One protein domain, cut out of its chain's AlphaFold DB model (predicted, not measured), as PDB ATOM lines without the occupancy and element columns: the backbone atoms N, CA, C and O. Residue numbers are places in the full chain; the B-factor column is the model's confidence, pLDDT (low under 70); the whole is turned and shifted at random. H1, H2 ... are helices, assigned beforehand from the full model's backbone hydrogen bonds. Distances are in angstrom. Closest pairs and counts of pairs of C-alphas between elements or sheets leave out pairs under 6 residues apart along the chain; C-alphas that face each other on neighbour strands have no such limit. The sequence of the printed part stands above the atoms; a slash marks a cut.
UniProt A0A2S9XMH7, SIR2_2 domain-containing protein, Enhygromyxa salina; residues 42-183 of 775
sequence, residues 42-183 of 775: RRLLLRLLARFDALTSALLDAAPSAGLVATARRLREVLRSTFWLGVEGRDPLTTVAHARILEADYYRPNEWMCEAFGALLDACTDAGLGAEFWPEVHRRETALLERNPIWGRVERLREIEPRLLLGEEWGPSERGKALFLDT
ATOM      1  N   ARG A  42     356.075 429.307 309.235       87.44
ATOM      2  CA  ARG A  42     356.500 430.551 309.893       87.44
ATOM      3  C   ARG A  42     355.732 431.775 309.409       87.44
ATOM      4  O   ARG A  42     355.329 432.606 310.213       87.44
ATOM      5  N   ARG A  43     355.550 431.906 308.095       88.38
ATOM      6  CA  ARG A  43     354.860 433.051 307.495       88.38
ATOM      7  C   ARG A  43     353.374 433.048 307.838       88.38
ATOM      8  O   ARG A  43     352.824 434.095 308.163       88.38
ATOM      9  N   LEU A  44     352.746 431.872 307.808       90.06
ATOM     10  CA  LEU A  44     351.352 431.703 308.224       90.06
ATOM     11  C   LEU A  44     351.164 432.105 309.695       90.06
ATOM     12  O   LEU A  44     350.271 432.889 310.007       90.06
ATOM     13  N   LEU A  45     352.058 431.667 310.583       92.81
ATOM     14  CA  LEU A  45     352.016 432.035 312.002       92.81
ATOM     15  C   LEU A  45     352.320 433.511 312.257       92.81
ATOM     16  O   LEU A  45     351.718 434.107 313.147       92.81
ATOM     17  N   LEU A  46     353.204 434.129 311.470       92.19
ATOM     18  CA  LEU A  46     353.443 435.567 311.564       92.19
ATOM     19  C   LEU A  46     352.181 436.372 311.221       92.19
ATOM     20  O   LEU A  46     351.887 437.343 311.911       92.19
ATOM     21  N   ARG A  47     351.413 435.962 310.201       92.12
ATOM     22  CA  ARG A  47     350.127 436.601 309.860       92.12
ATOM     23  C   ARG A  47     349.108 436.474 310.985       92.12
ATOM     24  O   ARG A  47     348.479 437.463 311.346       92.12
ATOM     25  N   LEU A  48     348.995 435.284 311.577       94.62
ATOM     26  CA  LEU A  48     348.118 435.053 312.728       94.62
ATOM     27  C   LEU A  48     348.496 435.946 313.913       94.62
ATOM     28  O   LEU A  48     347.630 436.613 314.475       94.62
ATOM     29  N   LEU A  49     349.791 436.016 314.237       94.62
ATOM     30  CA  LEU A  49     350.307 436.911 315.271       94.62
ATOM     31  C   LEU A  49     349.995 438.376 314.955       94.62
ATOM     32  O   LEU A  49     349.476 439.068 315.824       94.62
ATOM     33  N   ALA A  50     350.244 438.827 313.723       93.81
ATOM     34  CA  ALA A  50     349.993 440.205 313.308       93.81
ATOM     35  C   ALA A  50     348.518 440.592 313.450       93.81
ATOM     36  O   ALA A  50     348.219 441.657 313.988       93.81
ATOM     37  N   ARG A  51     347.592 439.726 313.020       94.56
ATOM     38  CA  ARG A  51     346.153 439.968 313.167       94.56
ATOM     39  C   ARG A  51     345.730 439.990 314.627       94.56
ATOM     40  O   ARG A  51     344.997 440.891 315.028       94.56
ATOM     41  N   PHE A  52     346.177 439.013 315.413       96.00
ATOM     42  CA  PHE A  52     345.852 438.922 316.834       96.00
ATOM     43  C   PHE A  52     346.372 440.137 317.615       96.00
ATOM     44  O   PHE A  52     345.638 440.738 318.402       96.00
ATOM     45  N   ASP A  53     347.618 440.536 317.362       95.00
ATOM     46  CA  ASP A  53     348.261 441.692 317.983       95.00
ATOM     47  C   ASP A  53     347.552 442.989 317.574       95.00
ATOM     48  O   ASP A  53     347.154 443.765 318.435       95.00
ATOM     49  N   ALA A  54     347.269 443.173 316.281       94.56
ATOM     50  CA  ALA A  54     346.526 444.325 315.779       94.56
ATOM     51  C   ALA A  54     345.123 444.445 316.387       94.56
ATOM     52  O   ALA A  54     344.746 445.531 316.833       94.56
ATOM     53  N   LEU A  55     344.370 443.340 316.422       94.19
ATOM     54  CA  LEU A  55     343.015 443.293 316.965       94.19
ATOM     55  C   LEU A  55     343.025 443.632 318.454       94.19
ATOM     56  O   LEU A  55     342.357 444.566 318.883       94.19
ATOM     57  N   THR A  56     343.833 442.924 319.242       95.38
ATOM     58  CA  THR A  56     343.888 443.154 320.689       95.38
ATOM     59  C   THR A  56     344.436 444.537 321.033       95.38
ATOM     60  O   THR A  56     343.874 445.189 321.902       95.38
ATOM     61  N   SER A  57     345.452 445.051 320.335       94.00
ATOM     62  CA  SER A  57     345.937 446.418 320.563       94.00
ATOM     63  C   SER A  57     344.896 447.478 320.197       94.00
ATOM     64  O   SER A  57     344.749 448.448 320.932       94.00
ATOM     65  N   ALA A  58     344.151 447.311 319.098       93.06
ATOM     66  CA  ALA A  58     343.079 448.243 318.742       93.06
ATOM     67  C   ALA A  58     341.969 448.263 319.805       93.06
ATOM     68  O   ALA A  58     341.473 449.329 320.159       93.06
ATOM     69  N   LEU A  59     341.631 447.099 320.366       92.19
ATOM     70  CA  LEU A  59     340.676 446.969 321.468       92.19
ATOM     71  C   LEU A  59     341.163 447.630 322.767       92.19
ATOM     72  O   LEU A  59     340.374 448.269 323.463       92.19
ATOM     73  N   LEU A  60     342.452 447.491 323.098       91.94
ATOM     74  CA  LEU A  60     343.051 448.129 324.275       91.94
ATOM     75  C   LEU A  60     343.057 449.658 324.159       91.94
ATOM     76  O   LEU A  60     342.798 450.329 325.155       91.94
ATOM     77  N   ASP A  61     343.313 450.183 322.962       90.62
ATOM     78  CA  ASP A  61     343.371 451.626 322.715       90.62
ATOM     79  C   ASP A  61     341.981 452.261 322.623       90.62
ATOM     80  O   ASP A  61     341.764 453.344 323.159       90.62
ATOM     81  N   ALA A  62     341.029 451.592 321.960       87.69
ATOM     82  CA  ALA A  62     339.648 452.065 321.869       87.69
ATOM     83  C   ALA A  62     338.923 451.998 323.223       87.69
ATOM     84  O   ALA A  62     337.990 452.762 323.453       87.69
ATOM     85  N   ALA A  63     339.347 451.078 324.101       85.19
ATOM     86  CA  ALA A  63     338.798 450.841 325.434       85.19
ATOM     87  C   ALA A  63     337.249 450.857 325.502       85.19
ATOM     88  O   ALA A  63     336.682 451.522 326.371       85.19
ATOM     89  N   PRO A  64     336.538 450.120 324.625       80.69
ATOM     90  CA  PRO A  64     335.085 450.246 324.485       80.69
ATOM     91  C   PRO A  64     334.315 449.702 325.699       80.69
ATOM     92  O   PRO A  64     333.211 450.154 325.984       80.69
ATOM     93  N   SER A  65     334.892 448.748 326.443       89.81
ATOM     94  CA  SER A  65     334.376 448.290 327.737       89.81
ATOM     95  C   SER A  65     335.476 447.653 328.597       89.81
ATOM     96  O   SER A  65     336.452 447.097 328.084       89.81
ATOM     97  N   ALA A  66     335.315 447.691 329.925       88.00
ATOM     98  CA  ALA A  66     336.282 447.105 330.860       88.00
ATOM     99  C   ALA A  66     336.421 445.579 330.693       88.00
ATOM    100  O   ALA A  66     337.529 445.048 330.784       88.00
ATOM    101  N   GLY A  67     335.312 444.884 330.412       88.38
ATOM    102  CA  GLY A  67     335.303 443.435 330.189       88.38
ATOM    103  C   GLY A  67     336.078 443.037 328.935       88.38
ATOM    104  O   GLY A  67     336.923 442.146 328.989       88.38
ATOM    105  N   LEU A  68     335.873 443.752 327.826       89.12
ATOM    106  CA  LEU A  68     336.568 443.476 326.571       89.12
ATOM    107  C   LEU A  68     338.078 443.766 326.668       89.12
ATOM    108  O   LEU A  68     338.896 442.958 326.222       89.12
ATOM    109  N   VAL A  69     338.463 444.862 327.330       91.12
ATOM    110  CA  VAL A  69     339.873 445.168 327.634       91.12
ATOM    111  C   VAL A  69     340.506 444.065 328.493       91.12
ATOM    112  O   VAL A  69     341.634 443.646 328.221       91.12
ATOM    113  N   ALA A  70     339.793 443.557 329.504       91.88
ATOM    114  CA  ALA A  70     340.272 442.457 330.340       91.88
ATOM    115  C   ALA A  70     340.460 441.158 329.536       91.88
ATOM    116  O   ALA A  70     341.496 440.504 329.676       91.88
ATOM    117  N   THR A  71     339.519 440.822 328.646       94.00
ATOM    118  CA  THR A  71     339.631 439.670 327.737       94.00
ATOM    119  C   THR A  71     340.850 439.794 326.825       94.00
ATOM    120  O   THR A  71     341.647 438.857 326.746       94.00
ATOM    121  N   ALA A  72     341.058 440.957 326.197       94.12
ATOM    122  CA  ALA A  72     342.212 441.197 325.332       94.12
ATOM    123  C   ALA A  72     343.544 441.042 326.089       94.12
ATOM    124  O   ALA A  72     344.434 440.334 325.615       94.12
ATOM    125  N   ARG A  73     343.681 441.631 327.290       93.75
ATOM    126  CA  ARG A  73     344.890 441.471 328.126       93.75
ATOM    127  C   ARG A  73     345.125 440.015 328.515       93.75
ATOM    128  O   ARG A  73     346.232 439.510 328.341       93.75
ATOM    129  N   ARG A  74     344.077 439.328 328.981       95.12
ATOM    130  CA  ARG A  74     344.149 437.919 329.383       95.12
ATOM    131  C   ARG A  74     344.621 437.033 328.234       95.12
ATOM    132  O   ARG A  74     345.512 436.220 328.437       95.12
ATOM    133  N   LEU A  75     344.055 437.182 327.036       95.69
ATOM    134  CA  LEU A  75     344.445 436.362 325.883       95.69
ATOM    135  C   LEU A  75     345.895 436.621 325.457       95.69
ATOM    136  O   LEU A  75     346.611 435.668 325.157       95.69
ATOM    137  N   ARG A  76     346.361 437.879 325.483       94.19
ATOM    138  CA  ARG A  76     347.775 438.206 325.220       94.19
ATOM    139  C   ARG A  76     348.709 437.513 326.220       94.19
ATOM    140  O   ARG A  76     349.729 436.966 325.806       94.19
ATOM    141  N   GLU A  77     348.348 437.488 327.501       92.38
ATOM    142  CA  GLU A  77     349.152 436.848 328.552       92.38
ATOM    143  C   GLU A  77     349.143 435.315 328.459       92.38
ATOM    144  O   GLU A  77     350.183 434.658 328.561       92.38
ATOM    145  N   VAL A  78     347.980 434.727 328.170       94.62
ATOM    146  CA  VAL A  78     347.862 433.281 327.945       94.62
ATOM    147  C   VAL A  78     348.701 432.851 326.740       94.62
ATOM    148  O   VAL A  78     349.392 431.839 326.829       94.62
ATOM    149  N   LEU A  79     348.713 433.614 325.640       93.94
ATOM    150  CA  LEU A  79     349.556 433.308 324.479       93.94
ATOM    151  C   LEU A  79     351.046 433.283 324.853       93.94
ATOM    152  O   LEU A  79     351.766 432.354 324.481       93.94
ATOM    153  N   ARG A  80     351.511 434.296 325.599       91.56
ATOM    154  CA  ARG A  80     352.918 434.401 326.015       91.56
ATOM    155  C   ARG A  80     353.340 433.253 326.916       91.56
ATOM    156  O   ARG A  80     354.377 432.647 326.658       91.56
ATOM    157  N   SER A  81     352.541 432.959 327.938       91.31
ATOM    158  CA  SER A  81     352.834 431.906 328.913       91.31
ATOM    159  C   SER A  81     352.740 430.505 328.303       91.31
ATOM    160  O   SER A  81     353.640 429.695 328.508       91.31
ATOM    161  N   THR A  82     351.713 430.231 327.491       93.12
ATOM    162  CA  THR A  82     351.484 428.904 326.886       93.12
ATOM    163  C   THR A  82     352.585 428.518 325.897       93.12
ATOM    164  O   THR A  82     353.017 427.366 325.872       93.12
ATOM    165  N   PHE A  83     353.056 429.475 325.090       92.94
ATOM    166  CA  PHE A  83     354.032 429.221 324.023       92.94
ATOM    167  C   PHE A  83     355.414 429.831 324.283       92.94
ATOM    168  O   PHE A  83     356.243 429.876 323.377       92.94
ATOM    169  N   TRP A  84     355.679 430.275 325.513       90.31
ATOM    170  CA  TRP A  84     356.990 430.758 325.963       90.31
ATOM    171  C   TRP A  84     357.538 431.936 325.134       90.31
ATOM    172  O   TRP A  84     358.728 432.002 324.828       90.31
ATOM    173  N   LEU A  85     356.680 432.901 324.780       87.81
ATOM    174  CA  LEU A  85     357.028 434.052 323.923       87.81
ATOM    175  C   LEU A  85     357.656 435.242 324.692       87.81
ATOM    176  O   LEU A  85     357.607 436.385 324.238       87.81
ATOM    177  N   GLY A  86     358.233 435.003 325.872       78.44
ATOM    178  CA  GLY A  86     358.898 436.025 326.696       78.44
ATOM    179  C   GLY A  86     357.984 436.820 327.645       78.44
ATOM    180  O   GLY A  86     356.797 436.539 327.771       78.44
ATOM    181  N   VAL A  87     358.580 437.803 328.339       65.38
ATOM    182  CA  VAL A  87     358.010 438.510 329.512       65.38
ATOM    183  C   VAL A  87     356.936 439.548 329.139       65.38
ATOM    184  O   VAL A  87     357.022 440.201 328.095       65.38
ATOM    185  N   GLU A  88     355.953 439.706 330.029       58.50
ATOM    186  CA  GLU A  88     354.841 440.667 330.003       58.50
ATOM    187  C   GLU A  88     355.292 442.121 329.707       58.50
ATOM    188  O   GLU A  88     356.359 442.567 330.134       58.50
ATOM    189  N   GLY A  89     354.492 442.870 328.937       59.91
ATOM    190  CA  GLY A  89     354.697 444.308 328.677       59.91
ATOM    191  C   GLY A  89     355.655 444.697 327.537       59.91
ATOM    192  O   GLY A  89     355.757 445.881 327.218       59.91
ATOM    193  N   ARG A  90     356.339 443.749 326.875       60.81
ATOM    194  CA  ARG A  90     357.133 444.028 325.657       60.81
ATOM    195  C   ARG A  90     356.288 443.900 324.390       60.81
ATOM    196  O   ARG A  90     356.307 442.856 323.737       60.81
ATOM    197  N   ASP A  91     355.550 444.949 324.048       67.94
ATOM    198  CA  ASP A  91     354.928 445.071 322.726       67.94
ATOM    199  C   ASP A  91     355.975 445.456 321.664       67.94
ATOM    200  O   ASP A  91     356.888 446.232 321.966       67.94
ATOM    201  N   PRO A  92     355.877 444.932 320.425       77.62
ATOM    202  CA  PRO A  92     354.785 444.110 319.872       77.62
ATOM    203  C   PRO A  92     354.910 442.594 320.146       77.62
ATOM    204  O   PRO A  92     356.008 442.057 320.296       77.62
ATOM    205  N   LEU A  93     353.773 441.878 320.143       85.38
ATOM    206  CA  LEU A  93     353.735 440.401 320.157       85.38
ATOM    207  C   LEU A  93     354.227 439.810 318.831       85.38
ATOM    208  O   LEU A  93     354.740 438.690 318.788       85.38
ATOM    209  N   THR A  94     354.069 440.558 317.745       88.69
ATOM    210  CA  THR A  94     354.402 440.110 316.396       88.69
ATOM    211  C   THR A  94     355.897 440.247 316.127       88.69
ATOM    212  O   THR A  94     356.381 441.340 315.830       88.69
ATOM    213  N   THR A  95     356.633 439.132 316.202       89.88
ATOM    214  CA  THR A  95     358.041 439.055 315.780       89.88
ATOM    215  C   THR A  95     358.328 437.784 314.981       89.88
ATOM    216  O   THR A  95     357.704 436.741 315.193       89.88
ATOM    217  N   VAL A  96     359.330 437.836 314.095       88.62
ATOM    218  CA  VAL A  96     359.809 436.653 313.345       88.62
ATOM    219  C   VAL A  96     360.296 435.543 314.289       88.62
ATOM    220  O   VAL A  96     360.112 434.359 314.004       88.62
ATOM    221  N   ALA A  97     360.887 435.913 315.429       89.50
ATOM    222  CA  ALA A  97     361.344 434.967 316.442       89.50
ATOM    223  C   ALA A  97     360.171 434.217 317.090       89.50
ATOM    224  O   ALA A  97     360.213 432.992 317.176       89.50
ATOM    225  N   HIS A  98     359.100 434.922 317.465       91.94
ATOM    226  CA  HIS A  98     357.900 434.289 318.018       91.94
ATOM    227  C   HIS A  98     357.221 433.375 316.998       91.94
ATOM    228  O   HIS A  98     356.897 432.236 317.323       91.94
ATOM    229  N   ALA A  99     357.092 433.814 315.741       91.25
ATOM    230  CA  ALA A  99     356.546 432.973 314.678       91.25
ATOM    231  C   ALA A  99     357.353 431.672 314.495       91.25
ATOM    232  O   ALA A  99     356.772 430.614 314.271       91.25
ATOM    233  N   ARG A 100     358.685 431.728 314.640       89.62
ATOM    234  CA  ARG A 100     359.563 430.546 314.586       89.62
ATOM    235  C   ARG A 100     359.370 429.602 315.777       89.62
ATOM    236  O   ARG A 100     359.475 428.395 315.587       89.62
ATOM    237  N   ILE A 101     359.103 430.125 316.974       90.94
ATOM    238  CA  ILE A 101     358.791 429.301 318.156       90.94
ATOM    239  C   ILE A 101     357.480 428.546 317.923       90.94
ATOM    240  O   ILE A 101     357.441 427.326 318.058       90.94
ATOM    241  N   LEU A 102     356.432 429.257 317.498       91.62
ATOM    242  CA  LEU A 102     355.124 428.659 317.223       91.62
ATOM    243  C   LEU A 102     355.177 427.631 316.079       91.62
ATOM    244  O   LEU A 102     354.454 426.639 316.102       91.62
ATOM    245  N   GLU A 103     356.059 427.828 315.094       88.25
ATOM    246  CA  GLU A 103     356.220 426.925 313.945       88.25
ATOM    247  C   GLU A 103     356.595 425.496 314.367       88.25
ATOM    248  O   GLU A 103     356.227 424.540 313.684       88.25
ATOM    249  N   ALA A 104     357.302 425.340 315.490       84.25
ATOM    250  CA  ALA A 104     357.759 424.041 315.976       84.25
ATOM    251  C   ALA A 104     356.617 423.117 316.435       84.25
ATOM    252  O   ALA A 104     356.780 421.900 316.388       84.25
ATOM    253  N   ASP A 105     355.472 423.677 316.837       83.62
ATOM    254  CA  ASP A 105     354.293 422.937 317.309       83.62
ATOM    255  C   ASP A 105     353.030 423.351 316.538       83.62
ATOM    256  O   ASP A 105     351.959 423.488 317.112       83.62
ATOM    257  N   TYR A 106     353.174 423.583 315.228       83.12
ATOM    258  CA  TYR A 106     352.223 424.252 314.324       83.12
ATOM    259  C   TYR A 106     350.717 424.056 314.609       83.12
ATOM    260  O   TYR A 106     349.956 425.022 314.558       83.12
ATOM    261  N   TYR A 107     350.271 422.840 314.932       85.81
ATOM    262  CA  TYR A 107     348.855 422.536 315.161       85.81
ATOM    263  C   TYR A 107     348.280 423.148 316.453       85.81
ATOM    264  O   TYR A 107     347.118 423.560 316.452       85.81
ATOM    265  N   ARG A 108     349.059 423.249 317.543       88.81
ATOM    266  CA  ARG A 108     348.554 423.770 318.831       88.81
ATOM    267  C   ARG A 108     348.350 425.291 318.836       88.81
ATOM    268  O   ARG A 108     347.289 425.727 319.276       88.81
ATOM    269  N   PRO A 109     349.280 426.124 318.320       92.75
ATOM    270  CA  PRO A 109     349.034 427.547 318.128       92.75
ATOM    271  C   PRO A 109     347.837 427.818 317.220       92.75
ATOM    272  O   PRO A 109     347.089 428.751 317.490       92.75
ATOM    273  N   ASN A 110     347.619 427.012 316.174       93.06
ATOM    274  CA  ASN A 110     346.461 427.186 315.296       93.06
ATOM    275  C   ASN A 110     345.137 426.957 316.034       93.06
ATOM    276  O   ASN A 110     344.209 427.748 315.875       93.06
ATOM    277  N   GLU A 111     345.056 425.896 316.841       92.25
ATOM    278  CA  GLU A 111     343.884 425.605 317.674       92.25
ATOM    279  C   GLU A 111     343.612 426.745 318.660       92.25
ATOM    280  O   GLU A 111     342.514 427.299 318.675       92.25
ATOM    281  N   TRP A 112     344.651 427.184 319.376       95.38
ATOM    282  CA  TRP A 112     344.557 428.312 320.298       95.38
ATOM    283  C   TRP A 112     344.097 429.604 319.603       95.38
ATOM    284  O   TRP A 112     343.232 430.309 320.116       95.38
ATOM    285  N   MET A 113     344.636 429.910 318.417       96.06
ATOM    286  CA  MET A 113     344.267 431.108 317.653       96.06
ATOM    287  C   MET A 113     342.802 431.079 317.208       96.06
ATOM    288  O   MET A 113     342.141 432.112 317.266       96.06
ATOM    289  N   CYS A 114     342.277 429.917 316.799       94.44
ATOM    290  CA  CYS A 114     340.861 429.784 316.440       94.44
ATOM    291  C   CYS A 114     339.954 430.123 317.633       94.44
ATOM    292  O   CYS A 114     339.019 430.910 317.489       94.44
ATOM    293  N   GLU A 115     340.251 429.580 318.816       94.62
ATOM    294  CA  GLU A 115     339.479 429.845 320.037       94.62
ATOM    295  C   GLU A 115     339.605 431.304 320.496       94.62
ATOM    296  O   GLU A 115     338.604 431.949 320.816       94.62
ATOM    297  N   ALA A 116     340.822 431.855 320.476       95.81
ATOM    298  CA  ALA A 116     341.081 433.237 320.863       95.81
ATOM    299  C   ALA A 116     340.363 434.233 319.941       95.81
ATOM    300  O   ALA A 116     339.782 435.207 320.421       95.81
ATOM    301  N   PHE A 117     340.356 433.987 318.628       95.31
ATOM    302  CA  PHE A 117     339.599 434.800 317.679       95.31
ATOM    303  C   PHE A 117     338.093 434.720 317.914       95.31
ATOM    304  O   PHE A 117     337.441 435.760 317.885       95.31
ATOM    305  N   GLY A 118     337.550 433.532 318.200       92.56
ATOM    306  CA  GLY A 118     336.137 433.378 318.557       92.56
ATOM    307  C   GLY A 118     335.764 434.214 319.783       92.56
ATOM    308  O   GLY A 118     334.866 435.047 319.715       92.56
ATOM    309  N   ALA A 119     336.534 434.087 320.869       92.69
ATOM    310  CA  ALA A 119     336.304 434.840 322.102       92.69
ATOM    311  C   ALA A 119     336.410 436.366 321.913       92.69
ATOM    312  O   ALA A 119     335.659 437.125 322.527       92.69
ATOM    313  N   LEU A 120     337.337 436.832 321.069       92.12
ATOM    314  CA  LEU A 120     337.461 438.256 320.749       92.12
ATOM    315  C   LEU A 120     336.273 438.759 319.923       92.12
ATOM    316  O   LEU A 120     335.780 439.851 320.195       92.12
ATOM    317  N   LEU A 121     335.807 437.983 318.942       90.38
ATOM    318  CA  LEU A 121     334.654 438.338 318.111       90.38
ATOM    319  C   LEU A 121     333.354 438.394 318.917       90.38
ATOM    320  O   LEU A 121     332.577 439.332 318.732       90.38
ATOM    321  N   ASP A 122     333.140 437.445 319.831       87.81
ATOM    322  CA  ASP A 122     332.012 437.461 320.770       87.81
ATOM    323  C   ASP A 122     332.022 438.751 321.585       87.81
ATOM    324  O   ASP A 122     331.072 439.528 321.547       87.81
ATOM    325  N   ALA A 123     333.155 439.045 322.224       87.06
ATOM    326  CA  ALA A 123     333.279 440.226 323.058       87.06
ATOM    327  C   ALA A 123     333.107 441.530 322.246       87.06
ATOM    328  O   ALA A 123     332.543 442.499 322.756       87.06
ATOM    329  N   CYS A 124     333.574 441.577 320.990       87.50
ATOM    330  CA  CYS A 124     333.344 442.719 320.094       87.50
ATOM    331  C   CYS A 124     331.858 442.885 319.753       87.50
ATOM    332  O   CYS A 124     331.371 444.014 319.705       87.50
ATOM    333  N   THR A 125     331.156 441.767 319.533       85.00
ATOM    334  CA  THR A 125     329.711 441.744 319.263       85.00
ATOM    335  C   THR A 125     328.944 442.280 320.473       85.00
ATOM    336  O   THR A 125     328.144 443.200 320.321       85.00
ATOM    337  N   ASP A 126     329.260 441.793 321.675       85.12
ATOM    338  CA  ASP A 126     328.636 442.225 322.934       85.12
ATOM    339  C   ASP A 126     328.884 443.711 323.233       85.12
ATOM    340  O   ASP A 126     328.032 444.403 323.789       85.12
ATOM    341  N   ALA A 127     330.061 444.219 322.854       85.69
ATOM    342  CA  ALA A 127     330.427 445.625 322.998       85.69
ATOM    343  C   ALA A 127     329.847 446.534 321.894       85.69
ATOM    344  O   ALA A 127     330.065 447.744 321.942       85.69
ATOM    345  N   GLY A 128     329.138 445.978 320.905       84.88
ATOM    346  CA  GLY A 128     328.529 446.736 319.810       84.88
ATOM    347  C   GLY A 128     329.532 447.359 318.833       84.88
ATOM    348  O   GLY A 128     329.219 448.378 318.222       84.88
ATOM    349  N   LEU A 129     330.734 446.785 318.687       84.75
ATOM    350  CA  LEU A 129     331.731 447.280 317.732       84.75
ATOM    351  C   LEU A 129     331.308 446.958 316.293       84.75
ATOM    352  O   LEU A 129     331.136 445.789 315.932       84.75
ATOM    353  N   GLY A 130     331.156 447.995 315.468       79.75
ATOM    354  CA  GLY A 130     330.687 447.881 314.095       79.75
ATOM    355  C   GLY A 130     331.803 447.731 313.058       79.75
ATOM    356  O   GLY A 130     332.960 447.410 313.349       79.75
ATOM    357  N   ALA A 131     331.439 447.953 311.794       81.81
ATOM    358  CA  ALA A 131     332.354 447.840 310.660       81.81
ATOM    359  C   ALA A 131     333.472 448.901 310.684       81.81
ATOM    360  O   ALA A 131     334.555 448.661 310.159       81.81
ATOM    361  N   GLU A 132     333.242 450.042 311.331       86.19
ATOM    362  CA  GLU A 132     334.176 451.164 311.463       86.19
ATOM    363  C   GLU A 132     335.442 450.843 312.271       86.19
ATOM    364  O   GLU A 132     336.459 451.517 312.112       86.19
ATOM    365  N   PHE A 133     335.408 449.804 313.107       89.06
ATOM    366  CA  PHE A 133     336.550 449.370 313.914       89.06
ATOM    367  C   PHE A 133     337.611 448.605 313.095       89.06
ATOM    368  O   PHE A 133     338.811 448.672 313.370       89.06
ATOM    369  N   TRP A 134     337.189 447.885 312.057       89.62
ATOM    370  CA  TRP A 134     338.040 446.955 311.308       89.62
ATOM    371  C   TRP A 134     339.106 447.591 310.402       89.62
ATOM    372  O   TRP A 134     340.210 447.031 310.354       89.62
ATOM    373  N   PRO A 135     338.875 448.760 309.768       91.88
ATOM    374  CA  PRO A 135     339.920 449.473 309.038       91.88
ATOM    375  C   PRO A 135     341.152 449.765 309.903       91.88
ATOM    376  O   PRO A 135     342.290 449.646 309.442       91.88
ATOM    377  N   GLU A 136     340.947 450.090 311.182       92.38
ATOM    378  CA  GLU A 136     342.034 450.355 312.126       92.38
ATOM    379  C   GLU A 136     342.830 449.085 312.455       92.38
ATOM    380  O   GLU A 136     344.065 449.102 312.444       92.38
ATOM    381  N   VAL A 137     342.141 447.963 312.681       93.25
ATOM    382  CA  VAL A 137     342.782 446.651 312.868       93.25
ATOM    383  C   VAL A 137     343.620 446.289 311.641       93.25
ATOM    384  O   VAL A 137     344.776 445.889 311.775       93.25
ATOM    385  N   HIS A 138     343.076 446.461 310.435       92.94
ATOM    386  CA  HIS A 138     343.784 446.139 309.197       92.94
ATOM    387  C   HIS A 138     345.012 447.036 308.962       92.94
ATOM    388  O   HIS A 138     346.085 446.550 308.582       92.94
ATOM    389  N   ARG A 139     344.899 448.337 309.256       93.12
ATOM    390  CA  ARG A 139     346.022 449.286 309.193       93.12
ATOM    391  C   ARG A 139     347.162 448.865 310.124       93.12
ATOM    392  O   ARG A 139     348.326 448.889 309.718       93.12
ATOM    393  N   ARG A 140     346.842 448.457 311.356       93.25
ATOM    394  CA  ARG A 140     347.831 447.981 312.340       93.25
ATOM    395  C   ARG A 140     348.478 446.666 311.933       93.25
ATOM    396  O   ARG A 140     349.697 446.558 312.011       93.25
ATOM    397  N   GLU A 141     347.689 445.697 311.481       92.94
ATOM    398  CA  GLU A 141     348.200 444.416 310.983       92.94
ATOM    399  C   GLU A 141     349.206 444.646 309.848       92.94
ATOM    400  O   GLU A 141     350.318 444.121 309.894       92.94
ATOM    401  N   THR A 142     348.850 445.493 308.879       90.62
ATOM    402  CA  THR A 142     349.734 445.849 307.761       90.62
ATOM    403  C   THR A 142     351.050 446.440 308.270       90.62
ATOM    404  O   THR A 142     352.121 445.988 307.873       90.62
ATOM    405  N   ALA A 143     350.991 447.384 309.214       91.38
ATOM    406  CA  ALA A 143     352.188 447.986 309.799       91.38
ATOM    407  C   ALA A 143     353.059 446.975 310.574       91.38
ATOM    408  O   ALA A 143     354.286 447.080 310.563       91.38
ATOM    409  N   LEU A 144     352.453 445.995 311.254       91.31
ATOM    410  CA  LEU A 144     353.177 444.938 311.970       91.31
ATOM    411  C   LEU A 144     353.886 443.976 311.011       91.31
ATOM    412  O   LEU A 144     355.033 443.603 311.270       91.31
ATOM    413  N   LEU A 145     353.231 443.605 309.907       89.00
ATOM    414  CA  LEU A 145     353.814 442.759 308.863       89.00
ATOM    415  C   LEU A 145     354.960 443.474 308.134       89.00
ATOM    416  O   LEU A 145     356.024 442.886 307.953       89.00
ATOM    417  N   GLU A 146     354.800 444.759 307.804       87.88
ATOM    418  CA  GLU A 146     355.850 445.569 307.162       87.88
ATOM    419  C   GLU A 146     357.108 445.716 308.033       87.88
ATOM    420  O   GLU A 146     358.223 445.774 307.515       87.88
ATOM    421  N   ARG A 147     356.954 445.731 309.364       87.38
ATOM    422  CA  ARG A 147     358.075 445.780 310.322       87.38
ATOM    423  C   ARG A 147     358.756 444.432 310.548       87.38
ATOM    424  O   ARG A 147     359.869 444.401 311.066       87.38
ATOM    425  N   ASN A 148     358.105 443.333 310.180       83.06
ATOM    426  CA  ASN A 148     358.598 441.973 310.375       83.06
ATOM    427  C   ASN A 148     358.654 441.215 309.042       83.06
ATOM    428  O   ASN A 148     357.999 440.180 308.910       83.06
ATOM    429  N   PRO A 149     359.410 441.698 308.041       74.56
ATOM    430  CA  PRO A 149     359.371 441.107 306.714       74.56
ATOM    431  C   PRO A 149     359.890 439.666 306.753       74.56
ATOM    432  O   PRO A 149     361.074 439.408 306.973       74.56
ATOM    433  N   ILE A 150     358.991 438.718 306.502       69.38
ATOM    434  CA  ILE A 150     359.342 437.383 306.025       69.38
ATOM    435  C   ILE A 150     359.043 437.421 304.537       69.38
ATOM    436  O   ILE A 150     357.900 437.225 304.131       69.38
ATOM    437  N   TRP A 151     360.066 437.747 303.747       62.47
ATOM    438  CA  TRP A 151     359.930 437.915 302.307       62.47
ATOM    439  C   TRP A 151     359.253 436.698 301.670       62.47
ATOM    440  O   TRP A 151     359.712 435.564 301.795       62.47
ATOM    441  N   GLY A 152     358.156 436.952 300.972       63.50
ATOM    442  CA  GLY A 152     357.485 436.013 300.097       63.50
ATOM    443  C   GLY A 152     356.662 436.759 299.047       63.50
ATOM    444  O   GLY A 152     356.852 437.947 298.798       63.50
ATOM    445  N   ARG A 153     355.757 436.050 298.366       66.56
ATOM    446  CA  ARG A 153     355.090 436.593 297.168       66.56
ATOM    447  C   ARG A 153     353.966 437.607 297.434       66.56
ATOM    448  O   ARG A 153     353.732 438.451 296.578       66.56
ATOM    449  N   VAL A 154     353.262 437.524 298.567       67.56
ATOM    450  CA  VAL A 154     352.123 438.405 298.913       67.56
ATOM    451  C   VAL A 154     352.201 438.841 300.374       67.56
ATOM    452  O   VAL A 154     351.906 438.062 301.289       67.56
ATOM    453  N   GLU A 155     352.625 440.079 300.605       66.81
ATOM    454  CA  GLU A 155     352.832 440.617 301.960       66.81
ATOM    455  C   GLU A 155     351.608 441.331 302.538       66.81
ATOM    456  O   GLU A 155     351.474 441.427 303.754       66.81
ATOM    457  N   ARG A 156     350.686 441.786 301.685       75.06
ATOM    458  CA  ARG A 156     349.465 442.480 302.108       75.06
ATOM    459  C   ARG A 156     348.252 441.592 301.884       75.06
ATOM    460  O   ARG A 156     348.046 441.097 300.779       75.06
ATOM    461  N   LEU A 157     347.472 441.391 302.940       79.00
ATOM    462  CA  LEU A 157     346.167 440.742 302.867       79.00
ATOM    463  C   LEU A 157     345.098 441.780 302.527       79.00
ATOM    464  O   LEU A 157     345.297 442.976 302.730       79.00
ATOM    465  N   ARG A 158     343.956 441.322 302.021       84.19
ATOM    466  CA  ARG A 158     342.779 442.180 301.866       84.19
ATOM    467  C   ARG A 158     342.178 442.499 303.227       84.19
ATOM    468  O   ARG A 158     342.336 441.744 304.189       84.19
ATOM    469  N   GLU A 159     341.451 443.604 303.278       87.06
ATOM    470  CA  GLU A 159     340.630 443.932 304.432       87.06
ATOM    471  C   GLU A 159     339.567 442.844 304.664       87.06
ATOM    472  O   GLU A 159     339.031 442.248 303.723       87.06
ATOM    473  N   ILE A 160     339.298 442.562 305.936       85.06
ATOM    474  CA  ILE A 160     338.288 441.590 306.351       85.06
ATOM    475  C   ILE A 160     336.912 442.231 306.176       85.06
ATOM    476  O   ILE A 160     336.742 443.399 306.495       85.06
ATOM    477  N   GLU A 161     335.924 441.473 305.693       85.75
ATOM    478  CA  GLU A 161     334.520 441.905 305.683       85.75
ATOM    479  C   GLU A 161     333.892 441.496 307.024       85.75
ATOM    480  O   GLU A 161     333.527 440.331 307.190       85.75
ATOM    481  N   PRO A 162     333.791 442.397 308.016       81.62
ATOM    482  CA  PRO A 162     333.427 442.009 309.373       81.62
ATOM    483  C   PRO A 162     331.992 441.513 309.492       81.62
ATOM    484  O   PRO A 162     331.709 440.683 310.349       81.62
ATOM    485  N   ARG A 163     331.085 441.930 308.599       82.56
ATOM    486  CA  ARG A 163     329.694 441.442 308.593       82.56
ATOM    487  C   ARG A 163     329.595 439.942 308.301       82.56
ATOM    488  O   ARG A 163     328.607 439.309 308.669       82.56
ATOM    489  N   LEU A 164     330.632 439.366 307.686       82.69
ATOM    490  CA  LEU A 164     330.776 437.924 307.501       82.69
ATOM    491  C   LEU A 164     331.051 437.187 308.819       82.69
ATOM    492  O   LEU A 164     330.808 435.994 308.899       82.69
ATOM    493  N   LEU A 165     331.568 437.874 309.836       80.12
ATOM    494  CA  LEU A 165     331.973 437.294 311.118       80.12
ATOM    495  C   LEU A 165     330.997 437.636 312.252       80.12
ATOM    496  O   LEU A 165     331.203 437.210 313.382       80.12
ATOM    497  N   LEU A 166     329.946 438.408 311.977       71.50
ATOM    498  CA  LEU A 166     328.958 438.852 312.963       71.50
ATOM    499  C   LEU A 166     327.619 438.126 312.748       71.50
ATOM    500  O   LEU A 166     327.263 437.798 311.614       71.50
ATOM    501  N   GLY A 167     326.879 437.878 313.832       64.88
ATOM    502  CA  GLY A 167     325.556 437.234 313.822       64.88
ATOM    503  C   GLY A 167     325.445 436.051 314.789       64.88
ATOM    504  O   GLY A 167     326.421 435.342 315.015       64.88
ATOM    505  N   GLU A 168     324.247 435.842 315.341       65.38
ATOM    506  CA  GLU A 168     323.967 434.838 316.388       65.38
ATOM    507  C   GLU A 168     323.745 433.412 315.847       65.38
ATOM    508  O   GLU A 168     323.731 432.449 316.607       65.38
ATOM    509  N   GLU A 169     323.583 433.245 314.531       64.44
ATOM    510  CA  GLU A 169     323.139 431.979 313.918       64.44
ATOM    511  C   GLU A 169     324.216 430.878 313.807       64.44
ATOM    512  O   GLU A 169     323.937 429.778 313.327       64.44
ATOM    513  N   TRP A 170     325.447 431.151 314.234       73.50
ATOM    514  CA  TRP A 170     326.591 430.232 314.196       73.50
ATOM    515  C   TRP A 170     327.569 430.530 315.332       73.50
ATOM    516  O   TRP A 170     327.759 431.683 315.722       73.50
ATOM    517  N   GLY A 171     328.144 429.469 315.897       76.00
ATOM    518  CA  GLY A 171     328.846 429.515 317.171       76.00
ATOM    519  C   GLY A 171     330.166 430.300 317.148       76.00
ATOM    520  O   GLY A 171     330.733 430.597 316.090       76.00
ATOM    521  N   PRO A 172     330.710 430.628 318.334       80.62
ATOM    522  CA  PRO A 172     332.000 431.311 318.470       80.62
ATOM    523  C   PRO A 172     333.164 430.573 317.796       80.62
ATOM    524  O   PRO A 172     334.092 431.200 317.281       80.62
ATOM    525  N   SER A 173     333.114 429.237 317.771       85.81
ATOM    526  CA  SER A 173     334.165 428.396 317.189       85.81
ATOM    527  C   SER A 173     334.254 428.570 315.670       85.81
ATOM    528  O   SER A 173     335.340 428.791 315.132       85.81
ATOM    529  N   GLU A 174     333.111 428.559 314.983       88.50
ATOM    530  CA  GLU A 174     333.013 428.748 313.537       88.50
ATOM    531  C   GLU A 174     333.476 430.151 313.134       88.50
ATOM    532  O   GLU A 174     334.269 430.307 312.203       88.50
ATOM    533  N   ARG A 175     333.057 431.181 313.878       88.50
ATOM    534  CA  ARG A 175     333.486 432.568 313.640       88.50
ATOM    535  C   ARG A 175     334.991 432.748 313.827       88.50
ATOM    536  O   ARG A 175     335.657 433.345 312.979       88.50
ATOM    537  N   GLY A 176     335.540 432.180 314.902       92.69
ATOM    538  CA  GLY A 176     336.975 432.174 315.169       92.69
ATOM    539  C   GLY A 176     337.777 431.476 314.068       92.69
ATOM    540  O   GLY A 176     338.773 432.019 313.583       92.69
ATOM    541  N   LYS A 177     337.299 430.317 313.595       93.69
ATOM    542  CA  LYS A 177     337.890 429.588 312.464       93.69
ATOM    543  C   LYS A 177     337.802 430.376 311.154       93.69
ATOM    544  O   LYS A 177     338.767 430.393 310.392       93.69
ATOM    545  N   ALA A 178     336.686 431.048 310.879       93.12
ATOM    546  CA  ALA A 178     336.541 431.878 309.686       93.12
ATOM    547  C   ALA A 178     337.554 433.035 309.679       93.12
ATOM    548  O   ALA A 178     338.254 433.207 308.680       93.12
ATOM    549  N   LEU A 179     337.704 433.755 310.801       93.94
ATOM    550  CA  LEU A 179     338.710 434.814 310.957       93.94
ATOM    551  C   LEU A 179     340.141 434.269 310.840       93.94
ATOM    552  O   LEU A 179     340.981 434.874 310.169       93.94
ATOM    553  N   PHE A 180     340.416 433.106 311.432       95.25
ATOM    554  CA  PHE A 180     341.689 432.403 311.279       95.25
ATOM    555  C   PHE A 180     342.016 432.140 309.798       95.25
ATOM    556  O   PHE A 180     343.098 432.494 309.334       95.25
ATOM    557  N   LEU A 181     341.077 431.584 309.026       94.75
ATOM    558  CA  LEU A 181     341.292 431.254 307.613       94.75
ATOM    559  C   LEU A 181     341.418 432.496 306.717       94.75
ATOM    560  O   LEU A 181     342.293 432.525 305.845       94.75
ATOM    561  N   ASP A 182     340.616 433.539 306.955       93.00
ATOM    562  CA  ASP A 182     340.764 434.832 306.273       93.00
ATOM    563  C   ASP A 182     342.154 435.435 306.552       93.00
ATOM    564  O   ASP A 182     342.820 435.906 305.629       93.00
ATOM    565  N   THR A 183     342.654 435.308 307.786       92.75
ATOM    566  CA  THR A 183     344.002 435.754 308.183       92.75
ATOM    567  C   THR A 183     345.117 434.955 307.503       92.75
ATOM    568  O   THR A 183     346.165 435.500 307.153       92.75
TER     569      THR A 183
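Overview. This is residues 42 to 183 of the 775 residues of the protein "SIR2_2 domain-containing protein" of Enhygromyxa salina (UniProt A0A2S9XMH7). A long helix, H1, runs through the middle of a compact, all-helix body: H2 and H5 pack on it, H3 sits at its first end, and short H6 crosses H4. H1, H2 and H4 make an up-and-down bundle, each running against the one before. The printed part has 142 residues with six named helices, H1 to H6 in order, and no named strand; the radius of gyration of the C-alphas is 14.1 A, the spans 36 by 32 by 27 A.

Arrangement. The hub, H1, residues 42 to 62, touches H5, residues 131 to 147, at a steep tilt of 49 degrees; closest are the C-alphas of Ala 54 and Glu 141, 5.1 A. H2, residues 66 to 83, touches H4, residues 107 to 126, closest at C-alphas 68 and 123, 5.8 A. O i to N i+4 pairs within hydrogen-bond range number 11 of 13 in H5.

Along the chain. H1 spans 29.8 A from C-alpha 42 at (356.500, 430.551, 309.893). H3 is residues 96 to 103; H6, residues 172 to 183, ends at (344.002, 435.754, 308.183).

Size, cuts and confidence. The printed part has no cut; links H2 to H3 and H5 to H6 are long. Residues 87 to 91, 150 to 155 and 167 to 169 have pLDDT under 70.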